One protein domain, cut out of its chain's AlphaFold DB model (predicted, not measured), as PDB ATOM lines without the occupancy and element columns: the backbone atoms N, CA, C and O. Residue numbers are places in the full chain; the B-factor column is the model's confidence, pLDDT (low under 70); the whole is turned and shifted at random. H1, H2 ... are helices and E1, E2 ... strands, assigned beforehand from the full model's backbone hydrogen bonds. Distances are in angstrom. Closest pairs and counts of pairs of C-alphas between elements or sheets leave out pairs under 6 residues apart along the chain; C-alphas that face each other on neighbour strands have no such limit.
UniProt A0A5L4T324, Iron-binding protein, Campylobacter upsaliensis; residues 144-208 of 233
ATOM      1  N   VAL A 144       9.317  22.261 190.377       80.31
ATOM      2  CA  VAL A 144       8.088  21.963 191.093       80.31
ATOM      3  C   VAL A 144       6.926  22.034 190.103       80.31
ATOM      4  O   VAL A 144       6.519  23.111 189.670       80.31
ATOM      5  N   HIS A 145       6.368  20.876 189.748       78.38
ATOM      6  CA  HIS A 145       5.278  20.743 188.770       78.38
ATOM      7  C   HIS A 145       3.875  21.016 189.348       78.38
ATOM      8  O   HIS A 145       2.894  20.386 188.954       78.38
ATOM      9  N   PHE A 146       3.766  21.934 190.305       82.94
ATOM     10  CA  PHE A 146       2.490  22.390 190.855       82.94
ATOM     11  C   PHE A 146       2.563  23.865 191.256       82.94
ATOM     12  O   PHE A 146       3.641  24.410 191.488       82.94
ATOM     13  N   SER A 147       1.402  24.524 191.313       85.62
ATOM     14  CA  SER A 147       1.324  25.965 191.573       85.62
ATOM     15  C   SER A 147       1.821  26.335 192.970       85.62
ATOM     16  O   SER A 147       1.774  25.525 193.900       85.62
ATOM     17  N   LEU A 148       2.219  27.601 193.149       88.94
ATOM     18  CA  LEU A 148       2.551  28.149 194.467       88.94
ATOM     19  C   LEU A 148       1.420  27.928 195.484       88.94
ATOM     20  O   LEU A 148       1.691  27.562 196.621       88.94
ATOM     21  N   GLU A 149       0.159  28.100 195.082       88.50
ATOM     22  CA  GLU A 149      -0.996  27.864 195.961       88.50
ATOM     23  C   GLU A 149      -1.135  26.388 196.358       88.50
ATOM     24  O   GLU A 149      -1.386  26.067 197.523       88.50
ATOM     25  N   THR A 150      -0.869  25.469 195.426       88.81
ATOM     26  CA  THR A 150      -0.801  24.034 195.739       88.81
ATOM     27  C   THR A 150       0.347  23.746 196.707       88.81
ATOM     28  O   THR A 150       0.172  23.006 197.676       88.81
ATOM     29  N   TYR A 151       1.508  24.377 196.509       90.38
ATOM     30  CA  TYR A 151       2.666  24.205 197.385       90.38
ATOM     31  C   TYR A 151       2.391  24.718 198.804       90.38
ATOM     32  O   TYR A 151       2.618  24.000 199.781       90.38
ATOM     33  N   LYS A 152       1.819  25.922 198.924       90.44
ATOM     34  CA  LYS A 152       1.352  26.488 200.197       90.44
ATOM     35  C   LYS A 152       0.378  25.547 200.887       90.44
ATOM     36  O   LYS A 152       0.560  25.262 202.066       90.44
ATOM     37  N   THR A 153      -0.587  25.001 200.147       90.81
ATOM     38  CA  THR A 153      -1.557  24.034 200.677       90.81
ATOM     39  C   THR A 153      -0.856  22.799 201.248       90.81
ATOM     40  O   THR A 153      -1.115  22.419 202.389       90.81
ATOM     41  N   ILE A 154       0.086  22.201 200.506       90.25
ATOM     42  CA  ILE A 154       0.853  21.028 200.961       90.25
ATOM     43  C   ILE A 154       1.662  21.349 202.226       90.25
ATOM     44  O   ILE A 154       1.719  20.533 203.151       90.25
ATOM     45  N   LYS A 155       2.281  22.531 202.299       90.94
ATOM     46  CA  LYS A 155       3.064  22.942 203.472       90.94
ATOM     47  C   LYS A 155       2.199  23.299 204.673       90.94
ATOM     48  O   LYS A 155       2.574  22.945 205.790       90.94
ATOM     49  N   ALA A 156       1.037  23.910 204.459       90.56
ATOM     50  CA  ALA A 156       0.089  24.262 205.514       90.56
ATOM     51  C   ALA A 156      -0.373  23.033 206.316       90.56
ATOM     52  O   ALA A 156      -0.592  23.134 207.522       90.56
ATOM     53  N   LEU A 157      -0.430  21.853 205.681       90.38
ATOM     54  CA  LEU A 157      -0.712  20.582 206.365       90.38
ATOM     55  C   LEU A 157       0.310  20.250 207.467       90.38
ATOM     56  O   LEU A 157      -0.032  19.571 208.432       90.38
ATOM     57  N   ARG A 158       1.563  20.702 207.321       88.56
ATOM     58  CA  ARG A 158       2.650  20.489 208.295       88.56
ATOM     59  C   ARG A 158       2.879  21.705 209.191       88.56
ATOM     60  O   ARG A 158       3.212  21.537 210.359       88.56
ATOM     61  N   ASN A 159       2.703  22.910 208.650       88.94
ATOM     62  CA  ASN A 159       2.816  24.175 209.368       88.94
ATOM     63  C   ASN A 159       1.588  25.065 209.091       88.94
ATOM     64  O   ASN A 159       1.604  25.853 208.142       88.94
ATOM     65  N   PRO A 160       0.544  25.010 209.937       89.31
ATOM     66  CA  PRO A 160      -0.673  25.803 209.752       89.31
ATOM     67  C   PRO A 160      -0.466  27.327 209.794       89.31
ATOM     68  O   PRO A 160      -1.366  28.073 209.421       89.31
ATOM     69  N   ALA A 161       0.685  27.812 210.272       90.12
ATOM     70  CA  ALA A 161       0.985  29.240 210.373       90.12
ATOM     71  C   ALA A 161       1.710  29.813 209.140       90.12
ATOM     72  O   ALA A 161       2.122  30.971 209.182       90.12
ATOM     73  N   ILE A 162       1.852  29.041 208.054       89.50
ATOM     74  CA  ILE A 162       2.635  29.429 206.870       89.50
ATOM     75  C   ILE A 162       2.192  30.752 206.229       89.50
ATOM     76  O   ILE A 162       3.020  31.529 205.769       89.50
ATOM     77  N   GLU A 163       0.894  31.061 206.253       85.56
ATOM     78  CA  GLU A 163       0.358  32.313 205.697       85.56
ATOM     79  C   GLU A 163       0.812  33.565 206.463       85.56
ATOM     80  O   GLU A 163       0.679  34.679 205.964       85.56
ATOM     81  N   LYS A 164       1.340  33.394 207.682       90.56
ATOM     82  CA  LYS A 164       1.849  34.484 208.524       90.56
ATOM     83  C   LYS A 164       3.358  34.684 208.388       90.56
ATOM     84  O   LYS A 164       3.910  35.548 209.068       90.56
ATOM     85  N   GLU A 165       4.035  33.868 207.583       91.12
ATOM     86  CA  GLU A 165       5.476  33.981 207.376       91.12
ATOM     87  C   GLU A 165       5.839  35.244 206.583       91.12
ATOM     88  O   GLU A 165       5.069  35.741 205.759       91.12
ATOM     89  N   GLU A 166       7.058  35.743 206.806       92.25
ATOM     90  CA  GLU A 166       7.673  36.722 205.907       92.25
ATOM     91  C   GLU A 166       7.665  36.159 204.479       92.25
ATOM     92  O   GLU A 166       8.001  34.996 204.263       92.25
ATOM     93  N   CYS A 167       7.257  36.973 203.506       91.44
ATOM     94  CA  CYS A 167       7.210  36.573 202.105       91.44
ATOM     95  C   CYS A 167       8.346  37.209 201.307       91.44
ATOM     96  O   CYS A 167       8.711  38.368 201.505       91.44
ATOM     97  N   PHE A 168       8.857  36.436 200.357       91.75
ATOM     98  CA  PHE A 168       9.869  36.821 199.392       91.75
ATOM     99  C   PHE A 168       9.212  37.067 198.036       91.75
ATOM    100  O   PHE A 168       8.287  36.353 197.636       91.75
ATOM    101  N   LYS A 169       9.687  38.093 197.325       90.31
ATOM    102  CA  LYS A 169       9.129  38.507 196.037       90.31
ATOM    103  C   LYS A 169       9.752  37.713 194.899       90.31
ATOM    104  O   LYS A 169      10.973  37.679 194.758       90.31
ATOM    105  N   TYR A 170       8.903  37.132 194.067       89.44
ATOM    106  CA  TYR A 170       9.300  36.454 192.842       89.44
ATOM    107  C   TYR A 170       8.583  37.086 191.648       89.44
ATOM    108  O   TYR A 170       7.373  37.286 191.698       89.44
ATOM    109  N   LEU A 171       9.306  37.399 190.579       86.00
ATOM    110  CA  LEU A 171       8.769  37.960 189.347       86.00
ATOM    111  C   LEU A 171       8.315  36.857 188.394       86.00
ATOM    112  O   LEU A 171       9.033  35.883 188.161       86.00
ATOM    113  N   CYS A 172       7.142  37.059 187.803       83.94
ATOM    114  CA  CYS A 172       6.681  36.342 186.627       83.94
ATOM    115  C   CYS A 172       6.680  37.267 185.400       83.94
ATOM    116  O   CYS A 172       6.110  38.356 185.453       83.94
ATOM    117  N   VAL A 173       7.259  36.811 184.284       69.69
ATOM    118  CA  VAL A 173       7.492  37.618 183.068       69.69
ATOM    119  C   VAL A 173       6.238  37.768 182.186       69.69
ATOM    120  O   VAL A 173       6.142  38.701 181.391       69.69
ATOM    121  N   CYS A 174       5.225  36.905 182.332       71.94
ATOM    122  CA  CYS A 174       4.036  36.966 181.471       71.94
ATOM    123  C   CYS A 174       3.162  38.211 181.693       71.94
ATOM    124  O   CYS A 174       2.535  38.694 180.753       71.94
ATOM    125  N   GLU A 175       3.130  38.735 182.920       69.94
ATOM    126  CA  GLU A 175       2.287  39.871 183.332       69.94
ATOM    127  C   GLU A 175       3.042  40.881 184.212       69.94
ATOM    128  O   GLU A 175       2.416  41.740 184.829       69.94
ATOM    129  N   ASP A 176       4.369  40.751 184.338       67.75
ATOM    130  CA  ASP A 176       5.173  41.467 185.342       67.75
ATOM    131  C   ASP A 176       4.595  41.306 186.769       67.75
ATOM    132  O   ASP A 176       4.676  42.182 187.635       67.75
ATOM    133  N   LYS A 177       3.967  40.149 187.016       84.38
ATOM    134  CA  LYS A 177       3.256  39.830 188.255       84.38
ATOM    135  C   LYS A 177       4.258  39.416 189.325       84.38
ATOM    136  O   LYS A 177       5.054  38.500 189.127       84.38
ATOM    137  N   ILE A 178       4.171  40.046 190.493       88.19
ATOM    138  CA  ILE A 178       4.971  39.673 191.662       88.19
ATOM    139  C   ILE A 178       4.211  38.632 192.491       88.19
ATOM    140  O   ILE A 178       3.135  38.901 193.026       88.19
ATOM    141  N   HIS A 179       4.801  37.450 192.630       90.50
ATOM    142  CA  HIS A 179       4.352  36.374 193.502       90.50
ATOM    143  C   HIS A 179       5.002  36.500 194.886       90.50
ATOM    144  O   HIS A 179       6.209  36.715 195.004       90.50
ATOM    145  N   GLN A 180       4.195  36.353 195.935       92.44
ATOM    146  CA  GLN A 180       4.650  36.353 197.328       92.44
ATOM    147  C   GLN A 180       4.841  34.911 197.803       92.44
ATOM    148  O   GLN A 180       3.862  34.169 197.957       92.44
ATOM    149  N   VAL A 181       6.097  34.517 198.009       93.06
ATOM    150  CA  VAL A 181       6.499  33.161 198.408       93.06
ATOM    151  C   VAL A 181       6.872  33.153 199.898       93.06
ATOM    152  O   VAL A 181       7.806  33.859 200.271       93.06
ATOM    153  N   PRO A 182       6.180  32.382 200.760       95.44
ATOM    154  CA  PRO A 182       6.507  32.272 202.185       95.44
ATOM    155  C   PRO A 182       7.953  31.840 202.448       95.44
ATOM    156  O   PRO A 182       8.517  31.048 201.689       95.44
ATOM    157  N   ARG A 183       8.536  32.324 203.550       93.62
ATOM    158  CA  ARG A 183       9.930  32.085 203.949       93.62
ATOM    159  C   ARG A 183      10.328  30.613 203.927       93.62
ATOM    160  O   ARG A 183      11.373  30.297 203.373       93.62
ATOM    161  N   SER A 184       9.512  29.728 204.491       93.12
ATOM    162  CA  SER A 184       9.823  28.293 204.536       93.12
ATOM    163  C   SER A 184       9.913  27.663 203.143       93.12
ATOM    164  O   SER A 184      10.793  26.845 202.895       93.12
ATOM    165  N   ILE A 185       9.044  28.077 202.211       93.69
ATOM    166  CA  ILE A 185       9.086  27.632 200.809       93.69
ATOM    167  C   ILE A 185      10.315  28.212 200.113       93.69
ATOM    168  O   ILE A 185      11.013  27.493 199.408       93.69
ATOM    169  N   HIS A 186      10.601  29.499 200.321       92.06
ATOM    170  CA  HIS A 186      11.793  30.138 199.768       92.06
ATOM    171  C   HIS A 186      13.079  29.422 200.213       92.06
ATOM    172  O   HIS A 186      13.884  29.045 199.365       92.06
ATOM    173  N   GLU A 187      13.254  29.190 201.516       90.31
ATOM    174  CA  GLU A 187      14.429  28.504 202.071       90.31
ATOM    175  C   GLU A 187      14.580  27.081 201.502       90.31
ATOM    176  O   GLU A 187      15.688  26.680 201.149       90.31
ATOM    177  N   GLU A 188      13.478  26.341 201.334       90.62
ATOM    178  CA  GLU A 188      13.485  25.005 200.724       90.62
ATOM    179  C   GLU A 188      13.909  25.024 199.254       90.62
ATOM    180  O   GLU A 188      14.819  24.286 198.880       90.62
ATOM    181  N   LEU A 189      13.320  25.908 198.440       88.12
ATOM    182  CA  LEU A 189      13.693  26.064 197.029       88.12
ATOM    183  C   LEU A 189      15.194  26.370 196.876       88.12
ATOM    184  O   LEU A 189      15.841  25.840 195.973       88.12
ATOM    185  N   MET A 190      15.759  27.182 197.778       84.81
ATOM    186  CA  MET A 190      17.191  27.511 197.783       84.81
ATOM    187  C   MET A 190      18.075  26.317 198.177       84.81
ATOM    188  O   MET A 190      19.130  26.118 197.575       84.81
ATOM    189  N   ILE A 191      17.659  25.517 199.167       83.06
ATOM    190  CA  ILE A 191      18.402  24.330 199.629       83.06
ATOM    191  C   ILE A 191      18.373  23.219 198.575       83.06
ATOM    192  O   ILE A 191      19.414  22.644 198.251       83.06
ATOM    193  N   GLU A 192      17.189  22.920 198.044       81.50
ATOM    194  CA  GLU A 192      16.965  21.821 197.096       81.50
ATOM    195  C   GLU A 192      17.347  22.196 195.657       81.50
ATOM    196  O   GLU A 192      17.406  21.329 194.786       81.50
ATOM    197  N   LYS A 193      17.663  23.476 195.410       79.19
ATOM    198  CA  LYS A 193      17.913  24.041 194.073       79.19
ATOM    199  C   LYS A 193      16.744  23.773 193.121       79.19
ATOM    200  O   LYS A 193      16.936  23.456 191.944       79.19
ATOM    201  N   SER A 194      15.533  23.887 193.657       80.94
ATOM    202  CA  SER A 194      14.294  23.662 192.926       80.94
ATOM    203  C   SER A 194      13.717  24.962 192.382       80.94
ATOM    204  O   SER A 194      13.905  26.041 192.947       80.94
ATOM    205  N   LEU A 195      12.988  24.855 191.274       83.56
ATOM    206  CA  LEU A 195      12.415  25.996 190.558       83.56
ATOM    207  C   LEU A 195      10.889  25.949 190.623       83.56
ATOM    208  O   LEU A 195      10.292  24.887 190.472       83.56
ATOM    209  N   LEU A 196      10.252  27.099 190.842       87.50
ATOM    210  CA  LEU A 196       8.795  27.212 190.935       87.50
ATOM    211  C   LEU A 196       8.220  27.835 189.659       87.50
ATOM    212  O   LEU A 196       8.774  28.813 189.163       87.50
ATOM    213  N   LYS A 197       7.090  27.319 189.164       84.62
ATOM    214  CA  LYS A 197       6.392  27.848 187.980       84.62
ATOM    215  C   LYS A 197       5.234  28.777 188.332       84.62
ATOM    216  O   LYS A 197       4.554  28.613 189.349       84.62
ATOM    217  N   CYS A 198       4.965  29.722 187.438       84.31
ATOM    218  CA  CYS A 198       3.725  30.476 187.426       84.31
ATOM    219  C   CYS A 198       2.559  29.566 187.026       84.31
ATOM    220  O   CYS A 198       2.653  28.799 186.074       84.31
ATOM    221  N   GLU A 199       1.431  29.700 187.716       82.31
ATOM    222  CA  GLU A 199       0.209  28.942 187.428       82.31
ATOM    223  C   GLU A 199      -0.490  29.352 186.123       82.31
ATOM    224  O   GLU A 199      -1.317  28.605 185.615       82.31
ATOM    225  N   THR A 200      -0.192  30.545 185.600       81.62
ATOM    226  CA  THR A 200      -0.888  31.115 184.439       81.62
ATOM    227  C   THR A 200      -0.125  30.885 183.141       81.62
ATOM    228  O   THR A 200      -0.716  30.472 182.151       81.62
ATOM    229  N   CYS A 201       1.181  31.160 183.132       79.25
ATOM    230  CA  CYS A 201       2.012  31.071 181.928       79.25
ATOM    231  C   CYS A 201       3.013  29.913 181.946       79.25
ATOM    232  O   CYS A 201       3.782  29.775 181.000       79.25
ATOM    233  N   GLU A 202       3.061  29.143 183.036       75.06
ATOM    234  CA  GLU A 202       3.995  28.030 183.242       75.06
ATOM    235  C   GLU A 202       5.488  28.413 183.211       75.06
ATOM    236  O   GLU A 202       6.357  27.548 183.260       75.06
ATOM    237  N   GLN A 203       5.826  29.702 183.189       75.81
ATOM    238  CA  GLN A 203       7.216  30.153 183.247       75.81
ATOM    239  C   GLN A 203       7.779  30.038 184.663       75.81
ATOM    240  O   GLN A 203       7.058  30.186 185.650       75.81
ATOM    241  N   ILE A 204       9.091  29.823 184.759       78.62
ATOM    242  CA  ILE A 204       9.812  29.813 186.037       78.62
ATOM    243  C   ILE A 204       9.748  31.206 186.673       78.62
ATOM    244  O   ILE A 204      10.017  32.214 186.019       78.62
ATOM    245  N   LEU A 205       9.411  31.244 187.959       85.75
ATOM    246  CA  LEU A 205       9.385  32.441 188.786       85.75
ATOM    247  C   LEU A 205      10.805  32.820 189.222       85.75
ATOM    248  O   LEU A 205      11.527  31.999 189.790       85.75
ATOM    249  N   ILE A 206      11.185  34.079 189.007       83.88
ATOM    250  CA  ILE A 206      12.533  34.584 189.299       83.88
ATOM    251  C   ILE A 206      12.525  35.296 190.647       83.88
ATOM    252  O   ILE A 206      11.785  36.257 190.836       83.88
ATOM    253  N   TYR A 207      13.349  34.854 191.593       87.12
ATOM    254  CA  TYR A 207      13.488  35.537 192.880       87.12
ATOM    255  C   TYR A 207      14.122  36.925 192.689       87.12
ATOM    256  O   TYR A 207      15.232  37.026 192.174       87.12
ATOM    257  N   LEU A 208      13.437  37.988 193.123       78.50
ATOM    258  CA  LEU A 208      13.860  39.380 192.902       78.50
ATOM    259  C   LEU A 208      14.921  39.890 193.894       78.50
ATOM    260  O   LEU A 208      15.369  41.027 193.783       78.50
TER     261      LEU A 208
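This is residues 144 to 208 of the 233 residues of the protein "Iron-binding protein" of Campylobacter upsaliensis (UniProt A0A5L4T324). A two-stranded antiparallel hairpin, E1 and E2, has helix H1 near E2, while helix H2 leads off from the end of E2, about perpendicular to H1. Residues 193 to 208, with no named element, fold back to the hairpin, where residues 206 to 207 pair with E1. The 65 printed residues run H1, E1, E2, H2, mixed in class with under half in named elements; the whole is compact, radius of gyration of the C-alphas 11.2 A, spans 31 by 21 by 20 A.

H1, residues 148 to 156, begins at C-alpha 148 (2.551, 28.149, 194.467) and is 12.0 A long. E1, 167 to 172, measures 15.5 A; E2, 177 to 182, 16.2 A. H2, 183 to 192, measures 14.2 A and ends at C-alpha 192 (16.965, 21.821, 197.096).

In the hairpin E1 and E2, N 170 and O 179 are 2.9 A apart, within hydrogen-bond range. Residues 170 to 171 of E1 pair antiparallel with 206 to 207. The closest C-alphas of H1 and E2, Leu 148 and Val 181, are 7.5 A apart; those of E1 and H2, Cys 167 and Arg 183, 5.6 A. H1 and H2 are close but not clearly touching, C-alphas of Lys 152 and Ile 185 7.8 A apart, their lines about perpendicular at 79 degrees. In both helices every O i to N i+4 pair is within hydrogen-bond range.

The C-alphas farthest apart, Arg 158 and Glu 175, are 31.6 A apart. The printed part has no cut, and no link is long. Residues 173 and 175 to 176 have pLDDT under 70.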